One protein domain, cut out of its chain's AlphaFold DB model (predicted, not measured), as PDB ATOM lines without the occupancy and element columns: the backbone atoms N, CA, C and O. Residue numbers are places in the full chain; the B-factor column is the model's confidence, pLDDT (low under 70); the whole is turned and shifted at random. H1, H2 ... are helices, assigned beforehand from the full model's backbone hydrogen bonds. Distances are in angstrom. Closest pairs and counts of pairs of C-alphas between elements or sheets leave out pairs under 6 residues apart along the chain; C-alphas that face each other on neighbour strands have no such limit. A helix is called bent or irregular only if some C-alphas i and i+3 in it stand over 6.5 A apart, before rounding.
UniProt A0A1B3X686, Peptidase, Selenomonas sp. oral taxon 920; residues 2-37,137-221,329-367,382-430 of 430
ATOM      1  N   ARG A   2     -37.037  50.570 124.358       86.06
ATOM      2  CA  ARG A   2     -37.591  51.439 123.290       86.06
ATOM      3  C   ARG A   2     -38.152  52.778 123.798       86.06
ATOM      4  O   ARG A   2     -37.838  53.806 123.218       86.06
ATOM      5  N   LYS A   3     -38.916  52.774 124.901       90.75
ATOM      6  CA  LYS A   3     -39.446  54.004 125.527       90.75
ATOM      7  C   LYS A   3     -38.326  54.967 125.950       90.75
ATOM      8  O   LYS A   3     -38.344  56.122 125.556       90.75
ATOM      9  N   ILE A   4     -37.315  54.467 126.666       90.25
ATOM     10  CA  ILE A   4     -36.166  55.266 127.133       90.25
ATOM     11  C   ILE A   4     -35.350  55.810 125.958       90.25
ATOM     12  O   ILE A   4     -34.938  56.958 125.995       90.25
ATOM     13  N   TYR A   5     -35.176  55.031 124.886       89.75
ATOM     14  CA  TYR A   5     -34.527  55.512 123.664       89.75
ATOM     15  C   TYR A   5     -35.279  56.692 123.035       89.75
ATOM     16  O   TYR A   5     -34.657  57.674 122.648       89.75
ATOM     17  N   VAL A   6     -36.612  56.617 122.959       90.56
ATOM     18  CA  VAL A   6     -37.444  57.711 122.433       90.56
ATOM     19  C   VAL A   6     -37.363  58.942 123.336       90.56
ATOM     20  O   VAL A   6     -37.179  60.041 122.822       90.56
ATOM     21  N   ILE A   7     -37.446  58.760 124.660       92.12
ATOM     22  CA  ILE A   7     -37.285  59.849 125.637       92.12
ATOM     23  C   ILE A   7     -35.922  60.515 125.451       92.12
ATOM     24  O   ILE A   7     -35.870  61.715 125.204       92.12
ATOM     25  N   HIS A   8     -34.837  59.736 125.491       94.81
ATOM     26  CA  HIS A   8     -33.483  60.244 125.306       94.81
ATOM     27  C   HIS A   8     -33.367  61.022 123.997       94.81
ATOM     28  O   HIS A   8     -32.947  62.165 124.034       94.81
ATOM     29  N   GLN A   9     -33.816  60.453 122.872       92.75
ATOM     30  CA  GLN A   9     -33.714  61.079 121.553       92.75
ATOM     31  C   GLN A   9     -34.398  62.453 121.481       92.75
ATOM     32  O   GLN A   9     -33.851  63.373 120.876       92.75
ATOM     33  N   TRP A  10     -35.609  62.594 122.026       94.44
ATOM     34  CA  TRP A  10     -36.345  63.858 121.949       94.44
ATOM     35  C   TRP A  10     -35.849  64.872 122.972       94.44
ATOM     36  O   TRP A  10     -35.598  66.019 122.611       94.44
ATOM     37  N   VAL A  11     -35.633  64.440 124.216       95.06
ATOM     38  CA  VAL A  11     -35.108  65.313 125.272       95.06
ATOM     39  C   VAL A  11     -33.700  65.793 124.908       95.06
ATOM     40  O   VAL A  11     -33.422  66.983 125.023       95.06
ATOM     41  N   SER A  12     -32.834  64.918 124.381       93.69
ATOM     42  CA  SER A  12     -31.488  65.298 123.935       93.69
ATOM     43  C   SER A  12     -31.526  66.307 122.797       93.69
ATOM     44  O   SER A  12     -30.699  67.206 122.773       93.69
ATOM     45  N   LEU A  13     -32.464  66.178 121.852       92.38
ATOM     46  CA  LEU A  13     -32.558  67.094 120.714       92.38
ATOM     47  C   LEU A  13     -33.023  68.488 121.149       92.38
ATOM     48  O   LEU A  13     -32.455  69.477 120.697       92.38
ATOM     49  N   ILE A  14     -34.001  68.555 122.059       93.25
ATOM     50  CA  ILE A  14     -34.457  69.812 122.671       93.25
ATOM     51  C   ILE A  14     -33.300  70.481 123.429       93.25
ATOM     52  O   ILE A  14     -33.075  71.680 123.285       93.25
ATOM     53  N   CYS A  15     -32.516  69.704 124.183       95.12
ATOM     54  CA  CYS A  15     -31.397  70.224 124.974       95.12
ATOM     55  C   CYS A  15     -30.134  70.523 124.152       95.12
ATOM     56  O   CYS A  15     -29.289  71.282 124.614       95.12
ATOM     57  N   ALA A  16     -29.977  69.946 122.957       94.31
ATOM     58  CA  ALA A  16     -28.720  69.978 122.211       94.31
ATOM     59  C   ALA A  16     -28.260  71.404 121.886       94.31
ATOM     60  O   ALA A  16     -27.123  71.760 122.183       94.31
ATOM     61  N   LEU A  17     -29.139  72.230 121.309       91.75
ATOM     62  CA  LEU A  17     -28.800  73.615 120.962       91.75
ATOM     63  C   LEU A  17     -28.494  74.450 122.208       91.75
ATOM     64  O   LEU A  17     -27.552  75.235 122.209       91.75
ATOM     65  N   PHE A  18     -29.261  74.233 123.274       92.56
ATOM     66  CA  PHE A  18     -29.085  74.916 124.548       92.56
ATOM     67  C   PHE A  18     -27.738  74.580 125.201       92.56
ATOM     68  O   PHE A  18     -26.955  75.480 125.491       92.56
ATOM     69  N   LEU A  19     -27.423  73.294 125.378       94.62
ATOM     70  CA  LEU A  19     -26.146  72.883 125.960       94.62
ATOM     71  C   LEU A  19     -24.972  73.298 125.075       94.62
ATOM     72  O   LEU A  19     -23.926  73.678 125.594       94.62
ATOM     73  N   LEU A  20     -25.140  73.270 123.748       96.19
ATOM     74  CA  LEU A  20     -24.108  73.737 122.833       96.19
ATOM     75  C   LEU A  20     -23.841  75.227 123.056       96.19
ATOM     76  O   LEU A  20     -22.686  75.607 123.232       96.19
ATOM     77  N   LEU A  21     -24.886  76.052 123.144       95.75
ATOM     78  CA  LEU A  21     -24.757  77.469 123.484       95.75
ATOM     79  C   LEU A  21     -24.035  77.661 124.824       95.75
ATOM     80  O   LEU A  21     -23.118  78.479 124.893       95.75
ATOM     81  N   LEU A  22     -24.370  76.889 125.865       95.25
ATOM     82  CA  LEU A  22     -23.678  76.977 127.156       95.25
ATOM     83  C   LEU A  22     -22.198  76.599 127.059       95.25
ATOM     84  O   LEU A  22     -21.367  77.286 127.642       95.25
ATOM     85  N   THR A  23     -21.841  75.567 126.289       96.38
ATOM     86  CA  THR A  23     -20.425  75.216 126.079       96.38
ATOM     87  C   THR A  23     -19.669  76.291 125.296       96.38
ATOM     88  O   THR A  23     -18.552  76.644 125.665       96.38
ATOM     89  N   LEU A  24     -20.284  76.867 124.257       96.62
ATOM     90  CA  LEU A  24     -19.661  77.899 123.424       96.62
ATOM     91  C   LEU A  24     -19.482  79.224 124.168       96.62
ATOM     92  O   LEU A  24     -18.472  79.891 123.986       96.62
ATOM     93  N   THR A  25     -20.444  79.588 125.012       96.88
ATOM     94  CA  THR A  25     -20.376  80.800 125.843       96.88
ATOM     95  C   THR A  25     -19.517  80.591 127.089       96.88
ATOM     96  O   THR A  25     -18.820  81.509 127.503       96.88
ATOM     97  N   GLY A  26     -19.509  79.386 127.665       95.38
ATOM     98  CA  GLY A  26     -18.707  79.045 128.841       95.38
ATOM     99  C   GLY A  26     -17.205  79.000 128.559       95.38
ATOM    100  O   GLY A  26     -16.418  79.413 129.403       95.38
ATOM    101  N   LEU A  27     -16.796  78.570 127.358       96.50
ATOM    102  CA  LEU A  27     -15.382  78.473 126.982       96.50
ATOM    103  C   LEU A  27     -14.605  79.803 127.094       96.50
ATOM    104  O   LEU A  27     -13.569  79.807 127.753       96.50
ATOM    105  N   PRO A  28     -15.047  80.932 126.504       97.06
ATOM    106  CA  PRO A  28     -14.364  82.210 126.701       97.06
ATOM    107  C   PRO A  28     -14.513  82.728 128.137       97.06
ATOM    108  O   PRO A  28     -13.589  83.340 128.667       97.06
ATOM    109  N   LEU A  29     -15.647  82.465 128.797       95.81
ATOM    110  CA  LEU A  29     -15.884  82.901 130.176       95.81
ATOM    111  C   LEU A  29     -14.947  82.240 131.192       95.81
ATOM    112  O   LEU A  29     -14.602  82.890 132.176       95.81
ATOM    113  N   LEU A  30     -14.490  81.017 130.918       95.69
ATOM    114  CA  LEU A  30     -13.470  80.317 131.701       95.69
ATOM    115  C   LEU A  30     -12.165  81.124 131.830       95.69
ATOM    116  O   LEU A  30     -11.489  81.058 132.851       95.69
ATOM    117  N   PHE A  31     -11.836  81.918 130.809       95.62
ATOM    118  CA  PHE A  31     -10.638  82.761 130.751       95.62
ATOM    119  C   PHE A  31     -10.964  84.250 130.922       95.62
ATOM    120  O   PHE A  31     -10.228  85.118 130.456       95.62
ATOM    121  N   ARG A  32     -12.099  84.581 131.556       92.44
ATOM    122  CA  ARG A  32     -12.544  85.972 131.723       92.44
ATOM    123  C   ARG A  32     -11.483  86.852 132.377       92.44
ATOM    124  O   ARG A  32     -11.314  87.985 131.938       92.44
ATOM    125  N   GLY A  33     -10.834  86.368 133.437       89.50
ATOM    126  CA  GLY A  33      -9.829  87.138 134.171       89.50
ATOM    127  C   GLY A  33      -8.668  87.531 133.262       89.50
ATOM    128  O   GLY A  33      -8.352  88.710 133.135       89.50
ATOM    129  N   GLU A  34      -8.120  86.555 132.543       92.62
ATOM    130  CA  GLU A  34      -7.013  86.719 131.605       92.62
ATOM    131  C   GLU A  34      -7.387  87.615 130.422       92.62
ATOM    132  O   GLU A  34      -6.625  88.509 130.058       92.62
ATOM    133  N   ILE A  35      -8.574  87.416 129.842       95.00
ATOM    134  CA  ILE A  35      -9.061  88.229 128.723       95.00
ATOM    135  C   ILE A  35      -9.266  89.680 129.172       95.00
ATOM    136  O   ILE A  35      -8.844  90.594 128.469       95.00
ATOM    137  N   ASN A  36      -9.863  89.910 130.345       91.62
ATOM    138  CA  ASN A  36     -10.087  91.257 130.873       91.62
ATOM    139  C   ASN A  36      -8.773  91.956 131.242       91.62
ATOM    140  O   ASN A  36      -8.615  93.137 130.933       91.62
ATOM    141  N   ALA A  37      -7.837  91.237 131.871       90.81
ATOM    142  CA  ALA A  37      -6.513  91.750 132.207       90.81
ATOM    143  C   ALA A  37      -5.723  92.108 130.943       90.81
ATOM    144  O   ALA A  37      -5.125  93.175 130.862       90.81
ATOM    145  N   HIS A 137     -19.040  90.529 127.217       93.44
ATOM    146  CA  HIS A 137     -20.326  90.930 127.778       93.44
ATOM    147  C   HIS A 137     -21.479  90.092 127.207       93.44
ATOM    148  O   HIS A 137     -22.276  89.532 127.963       93.44
ATOM    149  N   THR A 138     -21.515  89.922 125.886       95.38
ATOM    150  CA  THR A 138     -22.518  89.115 125.181       95.38
ATOM    151  C   THR A 138     -22.454  87.651 125.608       95.38
ATOM    152  O   THR A 138     -23.483  87.063 125.945       95.38
ATOM    153  N   MET A 139     -21.254  87.064 125.676       96.75
ATOM    154  CA  MET A 139     -21.063  85.691 126.155       96.75
ATOM    155  C   MET A 139     -21.603  85.524 127.576       96.75
ATOM    156  O   MET A 139     -22.298  84.549 127.851       96.75
ATOM    157  N   HIS A 140     -21.364  86.491 128.467       93.44
ATOM    158  CA  HIS A 140     -21.907  86.452 129.825       93.44
ATOM    159  C   HIS A 140     -23.433  86.490 129.865       93.44
ATOM    160  O   HIS A 140     -24.050  85.700 130.579       93.44
ATOM    161  N   ILE A 141     -24.041  87.408 129.111       92.00
ATOM    162  CA  ILE A 141     -25.496  87.562 129.067       92.00
ATOM    163  C   ILE A 141     -26.147  86.293 128.522       92.00
ATOM    164  O   ILE A 141     -27.116  85.806 129.106       92.00
ATOM    165  N   LEU A 142     -25.603  85.733 127.442       94.19
ATOM    166  CA  LEU A 142     -26.099  84.487 126.871       94.19
ATOM    167  C   LEU A 142     -25.938  83.321 127.852       94.19
ATOM    168  O   LEU A 142     -26.878  82.556 128.036       94.19
ATOM    169  N   HIS A 143     -24.802  83.218 128.541       94.00
ATOM    170  CA  HIS A 143     -24.548  82.117 129.469       94.00
ATOM    171  C   HIS A 143     -25.421  82.162 130.727       94.00
ATOM    172  O   HIS A 143     -25.830  81.126 131.233       94.00
ATOM    173  N   VAL A 144     -25.706  83.356 131.255       89.25
ATOM    174  CA  VAL A 144     -26.421  83.508 132.534       89.25
ATOM    175  C   VAL A 144     -27.919  83.736 132.339       89.25
ATOM    176  O   VAL A 144     -28.700  83.448 133.246       89.25
ATOM    177  N   ARG A 145     -28.341  84.298 131.200       87.69
ATOM    178  CA  ARG A 145     -29.743  84.677 130.955       87.69
ATOM    179  C   ARG A 145     -30.237  84.427 129.526       87.69
ATOM    180  O   ARG A 145     -31.367  84.782 129.224       87.69
ATOM    181  N   LEU A 146     -29.434  83.847 128.630       86.75
ATOM    182  CA  LEU A 146     -29.797  83.610 127.219       86.75
ATOM    183  C   LEU A 146     -30.202  84.878 126.441       86.75
ATOM    184  O   LEU A 146     -30.907  84.786 125.442       86.75
ATOM    185  N   GLY A 147     -29.788  86.065 126.897       82.50
ATOM    186  CA  GLY A 147     -30.250  87.336 126.315       82.50
ATOM    187  C   GLY A 147     -31.708  87.684 126.625       82.50
ATOM    188  O   GLY A 147     -32.195  88.715 126.176       82.50
ATOM    189  N   LEU A 148     -32.394  86.858 127.414       80.50
ATOM    190  CA  LEU A 148     -33.710  87.149 127.962       80.50
ATOM    191  C   LEU A 148     -33.513  87.878 129.298       80.50
ATOM    192  O   LEU A 148     -32.557  87.601 130.019       80.50
ATOM    193  N   GLU A 149     -34.387  88.821 129.639       77.75
ATOM    194  CA  GLU A 149     -34.234  89.622 130.859       77.75
ATOM    195  C   GLU A 149     -34.452  88.789 132.137       77.75
ATOM    196  O   GLU A 149     -33.534  88.125 132.623       77.75
ATOM    197  N   GLU A 150     -35.644  88.830 132.732       70.62
ATOM    198  CA  GLU A 150     -35.894  88.169 134.019       70.62
ATOM    199  C   GLU A 150     -36.161  86.662 133.859       70.62
ATOM    200  O   GLU A 150     -35.619  85.870 134.627       70.62
ATOM    201  N   GLY A 151     -36.872  86.242 132.804       82.12
ATOM    202  CA  GLY A 151     -37.251  84.833 132.589       82.12
ATOM    203  C   GLY A 151     -36.150  83.919 132.031       82.12
ATOM    204  O   GLY A 151     -36.306  82.698 132.004       82.12
ATOM    205  N   GLY A 152     -35.019  84.479 131.589       85.94
ATOM    206  CA  GLY A 152     -33.940  83.705 130.969       85.94
ATOM    207  C   GLY A 152     -33.268  82.703 131.902       85.94
ATOM    208  O   GLY A 152     -32.907  81.603 131.487       85.94
ATOM    209  N   ARG A 153     -33.138  83.071 133.179       86.69
ATOM    210  CA  ARG A 153     -32.523  82.234 134.221       86.69
ATOM    211  C   ARG A 153     -33.372  81.012 134.547       86.69
ATOM    212  O   ARG A 153     -32.843  79.908 134.634       86.69
ATOM    213  N   ASP A 154     -34.680  81.202 134.674       89.31
ATOM    214  CA  ASP A 154     -35.607  80.126 135.029       89.31
ATOM    215  C   ASP A 154     -35.735  79.119 133.883       89.31
ATOM    216  O   ASP A 154     -35.691  77.905 134.097       89.31
ATOM    217  N   PHE A 155     -35.785  79.615 132.642       91.62
ATOM    218  CA  PHE A 155     -35.731  78.759 131.462       91.62
ATOM    219  C   PHE A 155     -34.417  77.967 131.395       91.62
ATOM    220  O   PHE A 155     -34.431  76.764 131.126       91.62
ATOM    221  N   LEU A 156     -33.283  78.609 131.696       90.69
ATOM    222  CA  LEU A 156     -31.979  77.954 131.752       90.69
ATOM    223  C   LEU A 156     -31.949  76.831 132.803       90.69
ATOM    224  O   LEU A 156     -31.500  75.728 132.496       90.69
ATOM    225  N   ALA A 157     -32.506  77.055 133.998       92.69
ATOM    226  CA  ALA A 157     -32.632  76.014 135.020       92.69
ATOM    227  C   ALA A 157     -33.500  74.833 134.547       92.69
ATOM    228  O   ALA A 157     -33.100  73.675 134.699       92.69
ATOM    229  N   ALA A 158     -34.649  75.097 133.918       94.81
ATOM    230  CA  ALA A 158     -35.514  74.048 133.374       94.81
ATOM    231  C   ALA A 158     -34.792  73.201 132.310       94.81
ATOM    232  O   ALA A 158     -34.855  71.967 132.326       94.81
ATOM    233  N   MET A 159     -34.041  73.848 131.418       95.75
ATOM    234  CA  MET A 159     -33.251  73.173 130.390       95.75
ATOM    235  C   MET A 159     -32.078  72.371 130.972       95.75
ATOM    236  O   MET A 159     -31.773  71.287 130.466       95.75
ATOM    237  N   CYS A 160     -31.465  72.825 132.069       96.50
ATOM    238  CA  CYS A 160     -30.484  72.043 132.823       96.50
ATOM    239  C   CYS A 160     -31.102  70.767 133.421       96.50
ATOM    240  O   CYS A 160     -30.510  69.695 133.303       96.50
ATOM    241  N   VAL A 161     -32.314  70.831 133.986       97.38
ATOM    242  CA  VAL A 161     -33.022  69.636 134.494       97.38
ATOM    243  C   VAL A 161     -33.286  68.630 133.369       97.38
ATOM    244  O   VAL A 161     -32.979  67.443 133.507       97.38
ATOM    245  N   LEU A 162     -33.793  69.092 132.222       97.31
ATOM    246  CA  LEU A 162     -34.000  68.236 131.048       97.31
ATOM    247  C   LEU A 162     -32.685  67.630 130.536       97.31
ATOM    248  O   LEU A 162     -32.645  66.461 130.148       97.31
ATOM    249  N   SER A 163     -31.594  68.392 130.594       97.44
ATOM    250  CA  SER A 163     -30.258  67.932 130.217       97.44
ATOM    251  C   SER A 163     -29.759  66.815 131.135       97.44
ATOM    252  O   SER A 163     -29.271  65.797 130.643       97.44
ATOM    253  N   VAL A 164     -29.968  66.926 132.451       97.69
ATOM    254  CA  VAL A 164     -29.666  65.845 133.406       97.69
ATOM    255  C   VAL A 164     -30.475  64.588 133.075       97.69
ATOM    256  O   VAL A 164     -29.908  63.498 132.992       97.69
ATOM    257  N   ILE A 165     -31.777  64.721 132.793       97.12
ATOM    258  CA  ILE A 165     -32.630  63.594 132.367       97.12
ATOM    259  C   ILE A 165     -32.095  62.959 131.070       97.12
ATOM    260  O   ILE A 165     -32.064  61.730 130.929       97.12
ATOM    261  N   SER A 166     -31.629  63.775 130.122       96.88
ATOM    262  CA  SER A 166     -31.011  63.305 128.880       96.88
ATOM    263  C   SER A 166     -29.735  62.497 129.138       96.88
ATOM    264  O   SER A 166     -29.590  61.397 128.599       96.88
ATOM    265  N   ILE A 167     -28.849  62.980 130.010       96.50
ATOM    266  CA  ILE A 167     -27.593  62.300 130.354       96.50
ATOM    267  C   ILE A 167     -27.879  60.977 131.072       96.50
ATOM    268  O   ILE A 167     -27.373  59.934 130.656       96.50
ATOM    269  N   VAL A 168     -28.750  60.979 132.088       95.38
ATOM    270  CA  VAL A 168     -29.118  59.769 132.848       95.38
ATOM    271  C   VAL A 168     -29.748  58.714 131.936       95.38
ATOM    272  O   VAL A 168     -29.375  57.538 131.976       95.38
ATOM    273  N   SER A 169     -30.662  59.125 131.052       95.56
ATOM    274  CA  SER A 169     -31.244  58.211 130.061       95.56
ATOM    275  C   SER A 169     -30.202  57.693 129.059       95.56
ATOM    276  O   SER A 169     -30.254  56.522 128.683       95.56
ATOM    277  N   GLY A 170     -29.213  58.507 128.681       94.31
ATOM    278  CA  GLY A 170     -28.087  58.102 127.837       94.31
ATOM    279  C   GLY A 170     -27.199  57.042 128.495       94.31
ATOM    280  O   GLY A 170     -26.893  56.024 127.870       94.31
ATOM    281  N   VAL A 171     -26.855  57.219 129.776       92.75
ATOM    282  CA  VAL A 171     -26.097  56.235 130.571       92.75
ATOM    283  C   VAL A 171     -26.851  54.907 130.657       92.75
ATOM    284  O   VAL A 171     -26.269  53.845 130.427       92.75
ATOM    285  N   TYR A 172     -28.164  54.949 130.897       92.81
ATOM    286  CA  TYR A 172     -28.994  53.744 130.909       92.81
ATOM    287  C   TYR A 172     -28.953  52.993 129.565       92.81
ATOM    288  O   TYR A 172     -28.891  51.763 129.531       92.81
ATOM    289  N   LEU A 173     -28.980  53.716 128.439       90.69
ATOM    290  CA  LEU A 173     -28.930  53.128 127.094       90.69
ATOM    291  C   LEU A 173     -27.535  52.618 126.716       90.69
ATOM    292  O   LEU A 173     -27.422  51.657 125.951       90.69
ATOM    293  N   TYR A 174     -26.477  53.221 127.256       89.44
ATOM    294  CA  TYR A 174     -25.095  52.834 126.994       89.44
ATOM    295  C   TYR A 174     -24.815  51.378 127.395       89.44
ATOM    296  O   TYR A 174     -24.262  50.615 126.597       89.44
ATOM    297  N   LEU A 175     -25.240  50.972 128.598       85.50
ATOM    298  CA  LEU A 175     -24.952  49.652 129.174       85.50
ATOM    299  C   LEU A 175     -25.342  48.477 128.251       85.50
ATOM    300  O   LEU A 175     -24.463  47.685 127.897       85.50
ATOM    301  N   PRO A 176     -26.602  48.347 127.783       86.25
ATOM    302  CA  PRO A 176     -26.990  47.254 126.894       86.25
ATOM    303  C   PRO A 176     -26.343  47.348 125.504       86.25
ATOM    304  O   PRO A 176     -26.127  46.313 124.870       86.25
ATOM    305  N   MET A 177     -26.016  48.553 125.019       85.94
ATOM    306  CA  MET A 177     -25.393  48.760 123.703       85.94
ATOM    307  C   MET A 177     -23.903  48.402 123.675       85.94
ATOM    308  O   MET A 177     -23.388  48.045 122.616       85.94
ATOM    309  N   MET A 178     -23.221  48.497 124.818       85.88
ATOM    310  CA  MET A 178     -21.781  48.245 124.965       85.88
ATOM    311  C   MET A 178     -21.473  46.957 125.739       85.88
ATOM    312  O   MET A 178     -20.329  46.729 126.127       85.88
ATOM    313  N   LYS A 179     -22.472  46.089 125.948       84.25
ATOM    314  CA  LYS A 179     -22.324  44.861 126.744       84.25
ATOM    315  C   LYS A 179     -21.264  43.888 126.207       84.25
ATOM    316  O   LYS A 179     -20.617  43.214 126.993       84.25
ATOM    317  N   THR A 180     -21.078  43.811 124.885       81.00
ATOM    318  CA  THR A 180     -20.138  42.869 124.240       81.00
ATOM    319  C   THR A 180     -18.902  43.535 123.640       81.00
ATOM    320  O   THR A 180     -17.924  42.850 123.344       81.00
ATOM    321  N   LEU A 181     -18.931  44.854 123.443       84.44
ATOM    322  CA  LEU A 181     -17.871  45.606 122.776       84.44
ATOM    323  C   LEU A 181     -16.887  46.143 123.811       84.44
ATOM    324  O   LEU A 181     -17.305  46.736 124.809       84.44
ATOM    325  N   ALA A 182     -15.588  45.976 123.559       87.00
ATOM    326  CA  ALA A 182     -14.564  46.618 124.369       87.00
ATOM    327  C   ALA A 182     -14.740  48.146 124.356       87.00
ATOM    328  O   ALA A 182     -15.161  48.738 123.352       87.00
ATOM    329  N   PHE A 183     -14.408  48.792 125.472       88.50
ATOM    330  CA  PHE A 183     -14.424  50.247 125.576       88.50
ATOM    331  C   PHE A 183     -13.518  50.884 124.503       88.50
ATOM    332  O   PHE A 183     -12.472  50.337 124.169       88.50
ATOM    333  N   GLY A 184     -13.944  52.002 123.906       85.31
ATOM    334  CA  GLY A 184     -13.206  52.667 122.816       85.31
ATOM    335  C   GLY A 184     -13.337  52.022 121.423       85.31
ATOM    336  O   GLY A 184     -12.824  52.571 120.440       85.31
ATOM    337  N   THR A 185     -14.054  50.895 121.293       86.19
ATOM    338  CA  THR A 185     -14.313  50.263 119.986       86.19
ATOM    339  C   THR A 185     -15.058  51.224 119.060       86.19
ATOM    340  O   THR A 185     -16.137  51.708 119.398       86.19
ATOM    341  N   ARG A 186     -14.511  51.463 117.861       87.12
ATOM    342  CA  ARG A 186     -15.099  52.343 116.837       87.12
ATOM    343  C   ARG A 186     -15.311  51.584 115.541       87.12
ATOM    344  O   ARG A 186     -14.354  51.191 114.875       87.12
ATOM    345  N   ARG A 187     -16.571  51.389 115.162       84.88
ATOM    346  CA  ARG A 187     -16.933  50.672 113.934       84.88
ATOM    347  C   ARG A 187     -17.082  51.651 112.774       84.88
ATOM    348  O   ARG A 187     -17.828  52.616 112.864       84.88
ATOM    349  N   ARG A 188     -16.422  51.365 111.646       80.19
ATOM    350  CA  ARG A 188     -16.483  52.178 110.411       80.19
ATOM    351  C   ARG A 188     -17.440  51.627 109.340       80.19
ATOM    352  O   ARG A 188     -17.418  52.081 108.207       80.19
ATOM    353  N   ARG A 189     -18.297  50.655 109.691       77.56
ATOM    354  CA  ARG A 189     -19.196  49.959 108.742       77.56
ATOM    355  C   ARG A 189     -20.254  50.870 108.113       77.56
ATOM    356  O   ARG A 189     -20.657  50.653 106.976       77.56
ATOM    357  N   SER A 190     -20.754  51.841 108.866       82.00
ATOM    358  CA  SER A 190     -21.695  52.844 108.369       82.00
ATOM    359  C   SER A 190     -21.471  54.153 109.102       82.00
ATOM    360  O   SER A 190     -21.080  54.139 110.273       82.00
ATOM    361  N   SER A 191     -21.775  55.274 108.446       85.81
ATOM    362  CA  SER A 191     -21.693  56.598 109.068       85.81
ATOM    363  C   SER A 191     -22.472  56.627 110.382       85.81
ATOM    364  O   SER A 191     -21.957  57.073 111.399       85.81
ATOM    365  N   ARG A 192     -23.672  56.032 110.412       86.00
ATOM    366  CA  ARG A 192     -24.486  55.946 111.630       86.00
ATOM    367  C   ARG A 192     -23.786  55.197 112.770       86.00
ATOM    368  O   ARG A 192     -23.828  55.656 113.907       86.00
ATOM    369  N   LEU A 193     -23.173  54.039 112.505       86.62
ATOM    370  CA  LEU A 193     -22.462  53.284 113.547       86.62
ATOM    371  C   LEU A 193     -21.214  54.027 114.025       86.62
ATOM    372  O   LEU A 193     -20.970  54.072 115.226       86.62
ATOM    373  N   PHE A 194     -20.488  54.657 113.104       89.50
ATOM    374  CA  PHE A 194     -19.323  55.474 113.418       89.50
ATOM    375  C   PHE A 194     -19.680  56.626 114.367       89.50
ATOM    376  O   PHE A 194     -19.082  56.747 115.434       89.50
ATOM    377  N   TRP A 195     -20.707  57.413 114.033       93.19
ATOM    378  CA  TRP A 195     -21.184  58.502 114.889       93.19
ATOM    379  C   TRP A 195     -21.803  57.995 116.193       93.19
ATOM    380  O   TRP A 195     -21.644  58.631 117.228       93.19
ATOM    381  N   SER A 196     -22.446  56.821 116.185       92.56
ATOM    382  CA  SER A 196     -22.970  56.199 117.405       92.56
ATOM    383  C   SER A 196     -21.865  55.794 118.374       92.56
ATOM    384  O   SER A 196     -22.033  55.940 119.582       92.56
ATOM    385  N   ASP A 197     -20.756  55.257 117.872       92.81
ATOM    386  CA  ASP A 197     -19.629  54.849 118.708       92.81
ATOM    387  C   ASP A 197     -18.854  56.070 119.221       92.81
ATOM    388  O   ASP A 197     -18.502  56.104 120.399       92.81
ATOM    389  N   TRP A 198     -18.687  57.112 118.397       94.88
ATOM    390  CA  TRP A 198     -18.126  58.392 118.842       94.88
ATOM    391  C   TRP A 198     -18.987  59.084 119.887       94.88
ATOM    392  O   TRP A 198     -18.447  59.467 120.915       94.88
ATOM    393  N   HIS A 199     -20.301  59.178 119.671       95.69
ATOM    394  CA  HIS A 199     -21.214  59.775 120.641       95.69
ATOM    395  C   HIS A 199     -21.152  59.044 121.984       95.69
ATOM    396  O   HIS A 199     -21.062  59.679 123.020       95.69
ATOM    397  N   LYS A 200     -21.112  57.705 122.001       95.00
ATOM    398  CA  LYS A 200     -20.935  56.957 123.259       95.00
ATOM    399  C   LYS A 200     -19.598  57.256 123.931       95.00
ATOM    400  O   LYS A 200     -19.562  57.376 125.149       95.00
ATOM    401  N   LEU A 201     -18.511  57.326 123.163       95.06
ATOM    402  CA  LEU A 201     -17.182  57.583 123.710       95.06
ATOM    403  C   LEU A 201     -17.098  58.987 124.316       95.06
ATOM    404  O   LEU A 201     -16.725  59.118 125.478       95.06
ATOM    405  N   THR A 202     -17.489  60.017 123.566       96.75
ATOM    406  CA  THR A 202     -17.491  61.405 124.044       96.75
ATOM    407  C   THR A 202     -18.466  61.592 125.203       96.75
ATOM    408  O   THR A 202     -18.098  62.215 126.192       96.75
ATOM    409  N   SER A 203     -19.650  60.963 125.164       96.62
ATOM    410  CA  SER A 203     -20.620  60.984 126.269       96.62
ATOM    411  C   SER A 203     -20.074  60.412 127.572       96.62
ATOM    412  O   SER A 203     -20.425  60.906 128.635       96.62
ATOM    413  N   VAL A 204     -19.218  59.387 127.530       96.44
ATOM    414  CA  VAL A 204     -18.645  58.828 128.764       96.44
ATOM    415  C   VAL A 204     -17.650  59.800 129.411       96.44
ATOM    416  O   VAL A 204     -17.639  59.917 130.632       96.44
ATOM    417  N   PHE A 205     -16.855  60.524 128.619       96.94
ATOM    418  CA  PHE A 205     -15.894  61.505 129.143       96.94
ATOM    419  C   PHE A 205     -16.538  62.856 129.499       96.94
ATOM    420  O   PHE A 205     -16.113  63.491 130.457       96.94
ATOM    421  N   ALA A 206     -17.578  63.283 128.777       97.31
ATOM    422  CA  ALA A 206     -18.307  64.522 129.059       97.31
ATOM    423  C   ALA A 206     -19.387  64.365 130.138       97.31
ATOM    424  O   ALA A 206     -19.669  65.312 130.865       97.31
ATOM    425  N   GLY A 207     -20.023  63.193 130.229       96.75
ATOM    426  CA  GLY A 207     -21.326  63.030 130.879       96.75
ATOM    427  C   GLY A 207     -21.356  63.447 132.345       96.75
ATOM    428  O   GLY A 207     -22.263  64.172 132.747       96.75
ATOM    429  N   THR A 208     -20.356  63.044 133.131       97.50
ATOM    430  CA  THR A 208     -20.272  63.421 134.551       97.50
ATOM    431  C   THR A 208     -20.083  64.920 134.725       97.50
ATOM    432  O   THR A 208     -20.814  65.535 135.494       97.50
ATOM    433  N   TRP A 209     -19.157  65.521 133.975       97.62
ATOM    434  CA  TRP A 209     -18.921  66.962 134.031       97.62
ATOM    435  C   TRP A 209     -20.169  67.746 133.611       97.62
ATOM    436  O   TRP A 209     -20.640  68.600 134.355       97.62
ATOM    437  N   ALA A 210     -20.773  67.392 132.473       97.81
ATOM    438  CA  ALA A 210     -21.968  68.055 131.960       97.81
ATOM    439  C   ALA A 210     -23.159  67.939 132.927       97.81
ATOM    440  O   ALA A 210     -23.889  68.910 133.122       97.81
ATOM    441  N   ALA A 211     -23.342  66.776 133.566       97.75
ATOM    442  CA  ALA A 211     -24.381  66.586 134.573       97.75
ATOM    443  C   ALA A 211     -24.148  67.485 135.792       97.75
ATOM    444  O   ALA A 211     -25.081  68.149 136.235       97.75
ATOM    445  N   ILE A 212     -22.911  67.550 136.294       97.31
ATOM    446  CA  ILE A 212     -22.559  68.400 137.436       97.31
ATOM    447  C   ILE A 212     -22.766  69.874 137.093       97.31
ATOM    448  O   ILE A 212     -23.398  70.565 137.879       97.31
ATOM    449  N   MET A 213     -22.337  70.333 135.911       96.81
ATOM    450  CA  MET A 213     -22.547  71.717 135.468       96.81
ATOM    451  C   MET A 213     -24.031  72.083 135.353       96.81
ATOM    452  O   MET A 213     -24.425  73.193 135.705       96.81
ATOM    453  N   CYS A 214     -24.870  71.151 134.892       97.00
ATOM    454  CA  CYS A 214     -26.316  71.362 134.851       97.00
ATOM    455  C   CYS A 214     -26.911  71.429 136.264       97.00
ATOM    456  O   CYS A 214     -27.698  72.329 136.550       97.00
ATOM    457  N   VAL A 215     -26.537  70.499 137.150       97.00
ATOM    458  CA  VAL A 215     -27.019  70.474 138.540       97.00
ATOM    459  C   VAL A 215     -26.595  71.743 139.275       97.00
ATOM    460  O   VAL A 215     -27.442  72.412 139.862       97.00
ATOM    461  N   SER A 216     -25.323  72.130 139.195       96.00
ATOM    462  CA  SER A 216     -24.836  73.357 139.820       96.00
ATOM    463  C   SER A 216     -25.512  74.601 139.237       96.00
ATOM    464  O   SER A 216     -25.883  75.490 139.997       96.00
ATOM    465  N   GLY A 217     -25.770  74.642 137.924       93.94
ATOM    466  CA  GLY A 217     -26.543  75.713 137.288       93.94
ATOM    467  C   GLY A 217     -27.963  75.857 137.854       93.94
ATOM    468  O   GLY A 217     -28.408  76.972 138.122       93.94
ATOM    469  N   VAL A 218     -28.657  74.741 138.118       94.88
ATOM    470  CA  VAL A 218     -29.970  74.755 138.794       94.88
ATOM    471  C   VAL A 218     -29.843  75.329 140.206       94.88
ATOM    472  O   VAL A 218     -30.617  76.211 140.578       94.88
ATOM    473  N   PHE A 219     -28.843  74.891 140.975       94.19
ATOM    474  CA  PHE A 219     -28.605  75.408 142.325       94.19
ATOM    475  C   PHE A 219     -28.262  76.901 142.344       94.19
ATOM    476  O   PHE A 219     -28.724  77.601 143.240       94.19
ATOM    477  N   ILE A 220     -27.529  77.417 141.353       92.12
ATOM    478  CA  ILE A 220     -27.240  78.854 141.221       92.12
ATOM    479  C   ILE A 220     -28.529  79.664 141.040       92.12
ATOM    480  O   ILE A 220     -28.682  80.732 141.640       92.12
ATOM    481  N   VAL A 221     -29.475  79.169 140.238       91.06
ATOM    482  CA  VAL A 221     -30.769  79.839 140.041       91.06
ATOM    483  C   VAL A 221     -31.608  79.778 141.317       91.06
ATOM    484  O   VAL A 221     -32.089  80.819 141.764       91.06
ATOM    485  N   ASN A 329     -18.959  77.180 143.940       94.00
ATOM    486  CA  ASN A 329     -17.514  76.963 143.841       94.00
ATOM    487  C   ASN A 329     -17.176  75.812 142.894       94.00
ATOM    488  O   ASN A 329     -16.280  75.949 142.066       94.00
ATOM    489  N   LEU A 330     -17.968  74.737 142.902       94.00
ATOM    490  CA  LEU A 330     -17.839  73.638 141.942       94.00
ATOM    491  C   LEU A 330     -18.033  74.084 140.481       94.00
ATOM    492  O   LEU A 330     -17.487  73.460 139.570       94.00
ATOM    493  N   HIS A 331     -18.839  75.122 140.247       93.88
ATOM    494  CA  HIS A 331     -19.149  75.622 138.909       93.88
ATOM    495  C   HIS A 331     -18.173  76.703 138.422       93.88
ATOM    496  O   HIS A 331     -17.961  76.803 137.216       93.88
ATOM    497  N   ILE A 332     -17.612  77.517 139.328       87.31
ATOM    498  CA  ILE A 332     -16.909  78.765 138.971       87.31
ATOM    499  C   ILE A 332     -15.485  78.869 139.556       87.31
ATOM    500  O   ILE A 332     -14.657  79.521 138.934       87.31
ATOM    501  N   HIS A 333     -15.166  78.239 140.694       84.81
ATOM    502  CA  HIS A 333     -13.940  78.541 141.469       84.81
ATOM    503  C   HIS A 333     -13.038  77.322 141.754       84.81
ATOM    504  O   HIS A 333     -12.184  77.353 142.630       84.81
ATOM    505  N   ASN A 334     -13.192  76.217 141.023       86.50
ATOM    506  CA  ASN A 334     -12.371  75.004 141.195       86.50
ATOM    507  C   ASN A 334     -11.292  74.826 140.110       86.50
ATOM    508  O   ASN A 334     -10.917  73.699 139.788       86.50
ATOM    509  N   HIS A 335     -10.856  75.924 139.494       88.38
ATOM    510  CA  HIS A 335      -9.879  75.936 138.402       88.38
ATOM    511  C   HIS A 335      -9.020  77.209 138.454       88.38
ATOM    512  O   HIS A 335      -8.990  78.006 137.514       88.38
ATOM    513  N   GLU A 336      -8.341  77.413 139.580       84.62
ATOM    514  CA  GLU A 336      -7.476  78.575 139.825       84.62
ATOM    515  C   GLU A 336      -6.225  78.530 138.945       84.62
ATOM    516  O   GLU A 336      -5.806  79.533 138.362       84.62
ATOM    517  N   LEU A 337      -5.644  77.338 138.786       91.50
ATOM    518  CA  LEU A 337      -4.435  77.175 137.996       91.50
ATOM    519  C   LEU A 337      -4.763  77.183 136.502       91.50
ATOM    520  O   LEU A 337      -5.698  76.532 136.034       91.50
ATOM    521  N   THR A 338      -3.908  77.819 135.698       93.56
ATOM    522  CA  THR A 338      -4.063  77.834 134.234       93.56
ATOM    523  C   THR A 338      -4.153  76.422 133.645       93.56
ATOM    524  O   THR A 338      -4.919  76.186 132.715       93.56
ATOM    525  N   ALA A 339      -3.414  75.456 134.197       95.25
ATOM    526  CA  ALA A 339      -3.471  74.063 133.754       95.25
ATOM    527  C   ALA A 339      -4.838  73.402 134.031       95.25
ATOM    528  O   ALA A 339      -5.321  72.629 133.200       95.25
ATOM    529  N   GLU A 340      -5.497  73.745 135.142       95.12
ATOM    530  CA  GLU A 340      -6.859  73.290 135.446       95.12
ATOM    531  C   GLU A 340      -7.861  73.910 134.476       95.12
ATOM    532  O   GLU A 340      -8.683  73.187 133.914       95.12
ATOM    533  N   LYS A 341      -7.732  75.214 134.183       95.81
ATOM    534  CA  LYS A 341      -8.535  75.893 133.151       95.81
ATOM    535  C   LYS A 341      -8.371  75.232 131.786       95.81
ATOM    536  O   LYS A 341      -9.349  75.003 131.082       95.81
ATOM    537  N   VAL A 342      -7.154  74.849 131.401       96.94
ATOM    538  CA  VAL A 342      -6.930  74.118 130.143       96.94
ATOM    539  C   VAL A 342      -7.661  72.772 130.150       96.94
ATOM    540  O   VAL A 342      -8.309  72.430 129.160       96.94
ATOM    541  N   PHE A 343      -7.627  72.013 131.249       97.06
ATOM    542  CA  PHE A 343      -8.378  70.757 131.335       97.06
ATOM    543  C   PHE A 343      -9.900  70.977 131.314       97.06
ATOM    544  O   PHE A 343     -10.621  70.262 130.616       97.06
ATOM    545  N   TRP A 344     -10.393  72.008 131.995       97.00
ATOM    546  CA  TRP A 344     -11.787  72.444 131.921       97.00
ATOM    547  C   TRP A 344     -12.208  72.795 130.494       97.00
ATOM    548  O   TRP A 344     -13.256  72.343 130.033       97.00
ATOM    549  N   ALA A 345     -11.367  73.511 129.746       97.75
ATOM    550  CA  ALA A 345     -11.599  73.784 128.333       97.75
ATOM    551  C   ALA A 345     -11.717  72.483 127.519       97.75
ATOM    552  O   ALA A 345     -12.608  72.366 126.678       97.75
ATOM    553  N   LEU A 346     -10.891  71.467 127.801       97.69
ATOM    554  CA  LEU A 346     -11.019  70.149 127.167       97.69
ATOM    555  C   LEU A 346     -12.351  69.464 127.509       97.69
ATOM    556  O   LEU A 346     -12.947  68.853 126.625       97.69
ATOM    557  N   LEU A 347     -12.848  69.579 128.744       97.56
ATOM    558  CA  LEU A 347     -14.158  69.046 129.144       97.56
ATOM    559  C   LEU A 347     -15.323  69.783 128.462       97.56
ATOM    560  O   LEU A 347     -16.272  69.143 127.998       97.56
ATOM    561  N   ILE A 348     -15.222  71.108 128.319       97.69
ATOM    562  CA  ILE A 348     -16.179  71.926 127.562       97.69
ATOM    563  C   ILE A 348     -16.205  71.480 126.094       97.69
ATOM    564  O   ILE A 348     -17.272  71.189 125.547       97.69
ATOM    565  N   LEU A 349     -15.033  71.342 125.468       97.88
ATOM    566  CA  LEU A 349     -14.904  70.873 124.087       97.88
ATOM    567  C   LEU A 349     -15.384  69.423 123.923       97.88
ATOM    568  O   LEU A 349     -16.027  69.099 122.925       97.88
ATOM    569  N   MET A 350     -15.133  68.554 124.905       97.75
ATOM    570  CA  MET A 350     -15.639  67.179 124.920       97.75
ATOM    571  C   MET A 350     -17.168  67.150 124.982       97.75
ATOM    572  O   MET A 350     -17.804  66.350 124.295       97.75
ATOM    573  N   THR A 351     -17.770  68.052 125.755       98.12
ATOM    574  CA  THR A 351     -19.226  68.205 125.852       98.12
ATOM    575  C   THR A 351     -19.814  68.732 124.546       98.12
ATOM    576  O   THR A 351     -20.791  68.173 124.046       98.12
ATOM    577  N   ALA A 352     -19.177  69.720 123.913       98.12
ATOM    578  CA  ALA A 352     -19.558  70.166 122.576       98.12
ATOM    579  C   ALA A 352     -19.462  69.015 121.555       98.12
ATOM    580  O   ALA A 352     -20.395  68.782 120.786       98.12
ATOM    581  N   ALA A 353     -18.388  68.218 121.595       97.75
ATOM    582  CA  ALA A 353     -18.221  67.046 120.737       97.75
ATOM    583  C   ALA A 353     -19.295  65.974 120.997       97.75
ATOM    584  O   ALA A 353     -19.833  65.402 120.047       97.75
ATOM    585  N   MET A 354     -19.658  65.716 122.256       97.69
ATOM    586  CA  MET A 354     -20.782  64.851 122.634       97.69
ATOM    587  C   MET A 354     -22.089  65.306 121.973       97.69
ATOM    588  O   MET A 354     -22.796  64.488 121.379       97.69
ATOM    589  N   ILE A 355     -22.385  66.603 122.013       97.31
ATOM    590  CA  ILE A 355     -23.608  67.170 121.437       97.31
ATOM    591  C   ILE A 355     -23.583  67.084 119.908       97.31
ATOM    592  O   ILE A 355     -24.515  66.550 119.304       97.31
ATOM    593  N   VAL A 356     -22.497  67.538 119.272       97.00
ATOM    594  CA  VAL A 356     -22.343  67.523 117.808       97.00
ATOM    595  C   VAL A 356     -22.428  66.095 117.269       97.00
ATOM    596  O   VAL A 356     -23.178  65.835 116.329       97.00
ATOM    597  N   THR A 357     -21.734  65.138 117.890       96.38
ATOM    598  CA  THR A 357     -21.814  63.720 117.494       96.38
ATOM    599  C   THR A 357     -23.231  63.155 117.651       96.38
ATOM    600  O   THR A 357     -23.657  62.362 116.809       96.38
ATOM    601  N   GLY A 358     -23.991  63.594 118.662       95.19
ATOM    602  CA  GLY A 358     -25.400  63.238 118.851       95.19
ATOM    603  C   GLY A 358     -26.320  63.798 117.758       95.19
ATOM    604  O   GLY A 358     -27.137  63.059 117.201       95.19
ATOM    605  N   ILE A 359     -26.149  65.072 117.387       94.75
ATOM    606  CA  ILE A 359     -26.895  65.716 116.289       94.75
ATOM    607  C   ILE A 359     -26.596  65.015 114.958       94.75
ATOM    608  O   ILE A 359     -27.515  64.637 114.229       94.75
ATOM    609  N   VAL A 360     -25.316  64.782 114.649       93.81
ATOM    610  CA  VAL A 360     -24.915  64.110 113.405       93.81
ATOM    611  C   VAL A 360     -25.444  62.673 113.366       93.81
ATOM    612  O   VAL A 360     -25.974  62.233 112.343       93.81
ATOM    613  N   LEU A 361     -25.395  61.944 114.488       92.56
ATOM    614  CA  LEU A 361     -26.007  60.620 114.603       92.56
ATOM    615  C   LEU A 361     -27.504  60.659 114.265       92.56
ATOM    616  O   LEU A 361     -27.983  59.800 113.519       92.56
ATOM    617  N   TRP A 362     -28.236  61.650 114.773       91.06
ATOM    618  CA  TRP A 362     -29.654  61.820 114.468       91.06
ATOM    619  C   TRP A 362     -29.894  62.103 112.979       91.06
ATOM    620  O   TRP A 362     -30.746  61.447 112.380       91.06
ATOM    621  N   LEU A 363     -29.107  62.975 112.343       90.38
ATOM    622  CA  LEU A 363     -29.228  63.281 110.907       90.38
ATOM    623  C   LEU A 363     -28.931  62.066 110.013       90.38
ATOM    624  O   LEU A 363     -29.621  61.824 109.022       90.38
ATOM    625  N   THR A 364     -27.969  61.221 110.398       85.19
ATOM    626  CA  THR A 364     -27.613  60.011 109.627       85.19
ATOM    627  C   THR A 364     -28.703  58.933 109.628       85.19
ATOM    628  O   THR A 364     -28.600  57.944 108.898       85.19
ATOM    629  N   ARG A 365     -29.789  59.107 110.401       71.88
ATOM    630  CA  ARG A 365     -30.941  58.191 110.392       71.88
ATOM    631  C   ARG A 365     -31.687  58.167 109.055       71.88
ATOM    632  O   ARG A 365     -32.413  57.211 108.816       71.88
ATOM    633  N   TRP A 366     -31.501  59.177 108.205       60.12
ATOM    634  CA  TRP A 366     -32.173  59.307 106.905       60.12
ATOM    635  C   TRP A 366     -31.360  58.755 105.722       60.12
ATOM    636  O   TRP A 366     -31.842  58.761 104.598       60.12
ATOM    637  N   GLN A 367     -30.150  58.233 105.960       56.41
ATOM    638  CA  GLN A 367     -29.224  57.790 104.904       56.41
ATOM    639  C   GLN A 367     -28.932  56.276 104.897       56.41
ATOM    640  O   GLN A 367     -27.968  55.834 104.272       56.41
ATOM    641  N   THR A 382     -13.760  42.364 128.085       82.19
ATOM    642  CA  THR A 382     -13.252  41.465 129.137       82.19
ATOM    643  C   THR A 382     -13.735  41.851 130.536       82.19
ATOM    644  O   THR A 382     -13.519  41.099 131.478       82.19
ATOM    645  N   ASN A 383     -14.389  43.005 130.671       84.56
ATOM    646  CA  ASN A 383     -14.843  43.574 131.932       84.56
ATOM    647  C   ASN A 383     -16.323  43.984 131.902       84.56
ATOM    648  O   ASN A 383     -16.971  43.923 130.851       84.56
ATOM    649  N   ALA A 384     -16.885  44.398 133.038       86.44
ATOM    650  CA  ALA A 384     -18.295  44.758 133.098       86.44
ATOM    651  C   ALA A 384     -18.606  46.051 132.323       86.44
ATOM    652  O   ALA A 384     -17.776  46.951 132.153       86.44
ATOM    653  N   ALA A 385     -19.855  46.160 131.850       84.88
ATOM    654  CA  ALA A 385     -20.280  47.251 130.975       84.88
ATOM    655  C   ALA A 385     -20.144  48.654 131.605       84.88
ATOM    656  O   ALA A 385     -19.947  49.641 130.892       84.88
ATOM    657  N   TRP A 386     -20.236  48.710 132.933       88.56
ATOM    658  CA  TRP A 386     -20.282  49.919 133.749       88.56
ATOM    659  C   TRP A 386     -18.919  50.351 134.303       88.56
ATOM    660  O   TRP A 386     -18.792  51.505 134.692       88.56
ATOM    661  N   GLU A 387     -17.905  49.476 134.314       91.31
ATOM    662  CA  GLU A 387     -16.624  49.749 134.987       91.31
ATOM    663  C   GLU A 387     -15.918  50.992 134.448       91.31
ATOM    664  O   GLU A 387     -15.513  51.858 135.216       91.31
ATOM    665  N   GLU A 388     -15.791  51.106 133.123       92.06
ATOM    666  CA  GLU A 388     -15.089  52.241 132.516       92.06
ATOM    667  C   GLU A 388     -15.846  53.566 132.669       92.06
ATOM    668  O   GLU A 388     -15.226  54.544 133.091       92.06
ATOM    669  N   PRO A 389     -17.174  53.622 132.427       93.25
ATOM    670  CA  PRO A 389     -17.962  54.793 132.796       93.25
ATOM    671  C   PRO A 389     -17.848  55.174 134.273       93.25
ATOM    672  O   PRO A 389     -17.677  56.350 134.572       93.25
ATOM    673  N   ALA A 390     -17.904  54.207 135.194       95.50
ATOM    674  CA  ALA A 390     -17.803  54.479 136.626       95.50
ATOM    675  C   ALA A 390     -16.418  55.014 137.006       95.50
ATOM    676  O   ALA A 390     -16.322  55.998 137.734       95.50
ATOM    677  N   ARG A 391     -15.346  54.424 136.463       96.06
ATOM    678  CA  ARG A 391     -13.973  54.899 136.670       96.06
ATOM    679  C   ARG A 391     -13.815  56.339 136.195       96.06
ATOM    680  O   ARG A 391     -13.318  57.169 136.946       96.06
ATOM    681  N   ILE A 392     -14.252  56.643 134.972       97.00
ATOM    682  CA  ILE A 392     -14.175  58.005 134.427       97.00
ATOM    683  C   ILE A 392     -15.009  58.963 135.277       97.00
ATOM    684  O   ILE A 392     -14.515  60.024 135.633       97.00
ATOM    685  N   ALA A 393     -16.222  58.575 135.678       97.38
ATOM    686  CA  ALA A 393     -17.076  59.408 136.516       97.38
ATOM    687  C   ALA A 393     -16.431  59.750 137.867       97.38
ATOM    688  O   ALA A 393     -16.431  60.914 138.259       97.38
ATOM    689  N   VAL A 394     -15.850  58.764 138.557       98.06
ATOM    690  CA  VAL A 394     -15.163  58.975 139.841       98.06
ATOM    691  C   VAL A 394     -13.951  59.888 139.673       98.06
ATOM    692  O   VAL A 394     -13.773  60.817 140.453       98.06
ATOM    693  N   LEU A 395     -13.142  59.676 138.635       98.06
ATOM    694  CA  LEU A 395     -11.972  60.517 138.376       98.06
ATOM    695  C   LEU A 395     -12.375  61.954 138.030       98.06
ATOM    696  O   LEU A 395     -11.780  62.891 138.551       98.06
ATOM    697  N   THR A 396     -13.419  62.144 137.221       97.50
ATOM    698  CA  THR A 396     -13.963  63.475 136.921       97.50
ATOM    699  C   THR A 396     -14.493  64.164 138.180       97.50
ATOM    700  O   THR A 396     -14.271  65.356 138.350       97.50
ATOM    701  N   LEU A 397     -15.146  63.434 139.093       97.50
ATOM    702  CA  LEU A 397     -15.566  63.981 140.388       97.50
ATOM    703  C   LEU A 397     -14.371  64.438 141.231       97.50
ATOM    704  O   LEU A 397     -14.426  65.521 141.802       97.50
ATOM    705  N   ILE A 398     -13.285  63.658 141.269       97.31
ATOM    706  CA  ILE A 398     -12.054  64.047 141.974       97.31
ATOM    707  C   ILE A 398     -11.482  65.336 141.381       97.31
ATOM    708  O   ILE A 398     -11.174  66.249 142.139       97.31
ATOM    709  N   VAL A 399     -11.400  65.445 140.049       96.69
ATOM    710  CA  VAL A 399     -10.906  66.666 139.385       96.69
ATOM    711  C   VAL A 399     -11.739  67.894 139.747       96.69
ATOM    712  O   VAL A 399     -11.190  68.978 139.869       96.69
ATOM    713  N   LEU A 400     -13.052  67.743 139.919       95.44
ATOM    714  CA  LEU A 400     -13.933  68.874 140.204       95.44
ATOM    715  C   LEU A 400     -13.972  69.263 141.681       95.44
ATOM    716  O   LEU A 400     -14.137  70.439 141.992       95.44
ATOM    717  N   ILE A 401     -13.864  68.285 142.579       95.56
ATOM    718  CA  ILE A 401     -14.065  68.490 144.016       95.56
ATOM    719  C   ILE A 401     -12.741  68.766 144.725       95.56
ATOM    720  O   ILE A 401     -12.701  69.629 145.594       95.56
ATOM    721  N   ALA A 402     -11.658  68.068 144.372       95.44
ATOM    722  CA  ALA A 402     -10.385  68.201 145.077       95.44
ATOM    723  C   ALA A 402      -9.840  69.645 145.091       95.44
ATOM    724  O   ALA A 402      -9.490  70.089 146.185       95.44
ATOM    725  N   PRO A 403      -9.838  70.411 143.974       94.06
ATOM    726  CA  PRO A 403      -9.312  71.781 143.949       94.06
ATOM    727  C   PRO A 403      -9.965  72.711 144.967       94.06
ATOM    728  O   PRO A 403      -9.313  73.607 145.484       94.06
ATOM    729  N   MET A 404     -11.229  72.473 145.328       92.19
ATOM    730  CA  MET A 404     -11.965  73.302 146.291       92.19
ATOM    731  C   MET A 404     -11.370  73.271 147.710       92.19
ATOM    732  O   MET A 404     -11.785  74.047 148.564       92.19
ATOM    733  N   TYR A 405     -10.421  72.372 147.986       91.94
ATOM    734  CA  TYR A 405      -9.824  72.174 149.309       91.94
ATOM    735  C   TYR A 405      -8.338  72.567 149.364       91.94
ATOM    736  O   TYR A 405      -7.579  72.040 150.179       91.94
ATOM    737  N   GLY A 406      -7.916  73.504 148.510       90.88
ATOM    738  CA  GLY A 406      -6.583  74.106 148.551       90.88
ATOM    739  C   GLY A 406      -5.562  73.453 147.615       90.88
ATOM    740  O   GLY A 406      -5.881  72.584 146.804       90.88
ATOM    741  N   SER A 407      -4.302  73.875 147.736       91.25
ATOM    742  CA  SER A 407      -3.227  73.566 146.775       91.25
ATOM    743  C   SER A 407      -2.915  72.075 146.618       91.25
ATOM    744  O   SER A 407      -2.581  71.615 145.525       91.25
ATOM    745  N   LEU A 408      -3.055  71.285 147.689       94.25
ATOM    746  CA  LEU A 408      -2.949  69.825 147.606       94.25
ATOM    747  C   LEU A 408      -4.046  69.246 146.700       94.25
ATOM    748  O   LEU A 408      -3.793  68.336 145.909       94.25
ATOM    749  N   GLY A 409      -5.252  69.800 146.810       95.00
ATOM    750  CA  GLY A 409      -6.394  69.478 145.972       95.00
ATOM    751  C   GLY A 409      -6.135  69.751 144.493       95.00
ATOM    752  O   GLY A 409      -6.401  68.878 143.666       95.00
ATOM    753  N   ASP A 410      -5.532  70.898 144.180       94.25
ATOM    754  CA  ASP A 410      -5.142  71.254 142.809       94.25
ATOM    755  C   ASP A 410      -4.123  70.252 142.246       94.25
ATOM    756  O   ASP A 410      -4.261  69.738 141.135       94.25
ATOM    757  N   GLY A 411      -3.113  69.884 143.046       96.06
ATOM    758  CA  GLY A 411      -2.118  68.879 142.661       96.06
ATOM    759  C   GLY A 411      -2.740  67.515 142.338       96.06
ATOM    760  O   GLY A 411      -2.398  66.893 141.326       96.06
ATOM    761  N   ILE A 412      -3.696  67.064 143.160       97.00
ATOM    762  CA  ILE A 412      -4.459  65.831 142.918       97.00
ATOM    763  C   ILE A 412      -5.273  65.954 141.627       97.00
ATOM    764  O   ILE A 412      -5.234  65.052 140.784       97.00
ATOM    765  N   ALA A 413      -5.986  67.064 141.441       96.56
ATOM    766  CA  ALA A 413      -6.810  67.290 140.264       96.56
ATOM    767  C   ALA A 413      -5.982  67.308 138.978       96.56
ATOM    768  O   ALA A 413      -6.374  66.679 137.995       96.56
ATOM    769  N   LEU A 414      -4.807  67.938 138.982       96.94
ATOM    770  CA  LEU A 414      -3.896  67.953 137.838       96.94
ATOM    771  C   LEU A 414      -3.360  66.558 137.498       96.94
ATOM    772  O   LEU A 414      -3.366  66.166 136.327       96.94
ATOM    773  N   ALA A 415      -2.951  65.777 138.500       97.69
ATOM    774  CA  ALA A 415      -2.488  64.407 138.288       97.69
ATOM    775  C   ALA A 415      -3.596  63.525 137.683       97.69
ATOM    776  O   ALA A 415      -3.372  62.800 136.707       97.69
ATOM    777  N   VAL A 416      -4.817  63.627 138.216       97.94
ATOM    778  CA  VAL A 416      -5.981  62.888 137.704       97.94
ATOM    779  C   VAL A 416      -6.391  63.378 136.312       97.94
ATOM    780  O   VAL A 416      -6.726  62.560 135.453       97.94
ATOM    781  N   SER A 417      -6.299  64.680 136.041       97.62
ATOM    782  CA  SER A 417      -6.554  65.275 134.724       97.62
ATOM    783  C   SER A 417      -5.594  64.727 133.669       97.62
ATOM    784  O   SER A 417      -6.031  64.267 132.611       97.62
ATOM    785  N   ALA A 418      -4.293  64.679 133.968       97.62
ATOM    786  CA  ALA A 418      -3.289  64.089 133.084       97.62
ATOM    787  C   ALA A 418      -3.580  62.603 132.810       97.62
ATOM    788  O   ALA A 418      -3.522  62.153 131.659       97.62
ATOM    789  N   TYR A 419      -3.969  61.850 133.845       97.88
ATOM    790  CA  TYR A 419      -4.398  60.463 133.689       97.88
ATOM    791  C   TYR A 419      -5.647  60.335 132.802       97.88
ATOM    792  O   TYR A 419      -5.680  59.467 131.932       97.88
ATOM    793  N   LEU A 420      -6.655  61.199 132.961       97.56
ATOM    794  CA  LEU A 420      -7.863  61.197 132.129       97.56
ATOM    795  C   LEU A 420      -7.558  61.514 130.659       97.56
ATOM    796  O   LEU A 420      -8.107  60.853 129.775       97.56
ATOM    797  N   VAL A 421      -6.644  62.451 130.383       97.12
ATOM    798  CA  VAL A 421      -6.166  62.733 129.018       97.12
ATOM    799  C   VAL A 421      -5.463  61.510 128.431       97.12
ATOM    800  O   VAL A 421      -5.810  61.067 127.334       97.12
ATOM    801  N   TYR A 422      -4.519  60.915 129.167       96.94
ATOM    802  CA  TYR A 422      -3.860  59.674 128.754       96.94
ATOM    803  C   TYR A 422      -4.884  58.564 128.488       96.94
ATOM    804  O   TYR A 422      -4.805  57.862 127.475       96.94
ATOM    805  N   TYR A 423      -5.877  58.429 129.365       95.50
ATOM    806  CA  TYR A 423      -6.889  57.392 129.276       95.50
ATOM    807  C   TYR A 423      -7.796  57.573 128.053       95.50
ATOM    808  O   TYR A 423      -8.044  56.610 127.322       95.50
ATOM    809  N   PHE A 424      -8.203  58.810 127.758       94.94
ATOM    810  CA  PHE A 424      -8.908  59.154 126.527       94.94
ATOM    811  C   PHE A 424      -8.074  58.817 125.285       94.94
ATOM    812  O   PHE A 424      -8.551  58.119 124.388       94.94
ATOM    813  N   VAL A 425      -6.805  59.239 125.243       94.38
ATOM    814  CA  VAL A 425      -5.905  58.961 124.113       94.38
ATOM    815  C   VAL A 425      -5.720  57.456 123.915       94.38
ATOM    816  O   VAL A 425      -5.786  56.977 122.782       94.38
ATOM    817  N   ARG A 426      -5.553  56.685 124.994       92.94
ATOM    818  CA  ARG A 426      -5.469  55.220 124.945       92.94
ATOM    819  C   ARG A 426      -6.748  54.602 124.376       92.94
ATOM    820  O   ARG A 426      -6.661  53.771 123.474       92.94
ATOM    821  N   ALA A 427      -7.922  55.037 124.834       89.75
ATOM    822  CA  ALA A 427      -9.210  54.566 124.315       89.75
ATOM    823  C   ALA A 427      -9.402  54.903 122.819       89.75
ATOM    824  O   ALA A 427      -9.978  54.118 122.064       89.75
ATOM    825  N   VAL A 428      -8.877  56.048 122.369       88.75
ATOM    826  CA  VAL A 428      -8.890  56.486 120.962       88.75
ATOM    827  C   VAL A 428      -7.790  55.819 120.120       88.75
ATOM    828  O   VAL A 428      -7.902  55.785 118.894       88.75
ATOM    829  N   ARG A 429      -6.743  55.236 120.701       85.12
ATOM    830  CA  ARG A 429      -5.723  54.492 119.935       85.12
ATOM    831  C   ARG A 429      -6.085  53.015 119.743       85.12
ATOM    832  O   ARG A 429      -5.878  52.516 118.643       85.12
ATOM    833  N   GLY A 430      -6.799  52.416 120.704       64.69
ATOM    834  CA  GLY A 430      -7.428  51.090 120.580       64.69
ATOM    835  C   GLY A 430      -6.545  49.905 120.946       64.69
ATOM    836  O   GLY A 430      -5.397  49.826 120.475       64.69
TER     837      GLY A 430
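What this domain is: This is residues 2 to 37, 137 to 221, 329 to 367 and 382 to 430 of the 430 residues of the protein "Peptidase" of Selenomonas sp. oral taxon 920 (UniProt A0A1B3X686). A compact block of helices has the long H7 nearest its middle, with H5a and H1b, one arm each of the bent helices H5 and H1, packed beside it, while their other arms, H5b and H1a, both pack on H4. The hairpin of H8 and H9 covers one side, H3 packs on H1b, and the short H2, whose centre is the farthest from the mean of the C-alphas, touches no helix. The printed part has 209 residues, with nine named helices in order from H1 to H9 and no named strand, class all helix. It is compact and rounded, with a radius of gyration of the C-alphas of 17.3 A and spans of 49 by 40 by 25 A.

Where its parts are: H5, residues 191 to 221, was assigned as one helix by its hydrogen bonds, but is bent, with C-alphas 205 and 208 7.2 A apart. Its arms are H5a, residues 191 to 205, 21.5 A, from C-alpha 191 at (-21.693, 56.598, 109.068), and H5b, residues 208 to 221, 20.2 A. H7 is residues 338 to 366, 43.4 A; H4 is 152 to 177, 36.7 A. H1, residues 2 to 29, likewise one helix by its hydrogen bonds, is bent, with C-alphas 14 and 17 7.0 A apart; its arms are H1a, residues 2 to 14, from C-alpha 2 at (-37.591, 51.439, 123.290), and H1b, 17 to 29. H2 is residues 32 to 37, H3 137 to 145 and H6 329 to 332. H8, residues 387 to 405, is only just irregular, with C-alphas 400 and 403 6.6 A apart. H9, residues 407 to 429, 33.0 A, ends at C-alpha 429, (-5.723, 54.492, 119.935).

How they stand to each other: H5 is the hub, touching four helices. H5a touches H7 at a shallow tilt of 29 degrees, opposite ways; the closest C-alphas, of Thr 202 and Met 354, are 5.0 A apart. H5b touches H4 at 24 degrees, shallow, opposite ways, with Cys 160 and Cys 214 closest, C-alphas 4.7 A apart. H5a, H7, H8 and H9 form an up and down bundle, each running against the one before it. H6 touches H5b, the C-alphas of Ser 216 and His 331 closest at 6.2 A. Every O i to N i+4 pair is within hydrogen-bond range in H1a, H2, H3, H5a, H5b and H9; H1b has 7 of 9, H4 19 of 22, H7 23 of 25 and H8 12 of 15, and H6 is too short for one.

The domain as a whole: The C-alphas farthest apart, of Glu 149 and Thr 382, are 52.6 A apart. Three cuts leave gaps between C-alphas: 14.5 A from 37 to 137, 14.1 A from 221 to 329 and 33.3 A from 367 to 382. The link from H4 to H5 is long, 13 residues. Residues 366, 367 and 430 are under pLDDT 70.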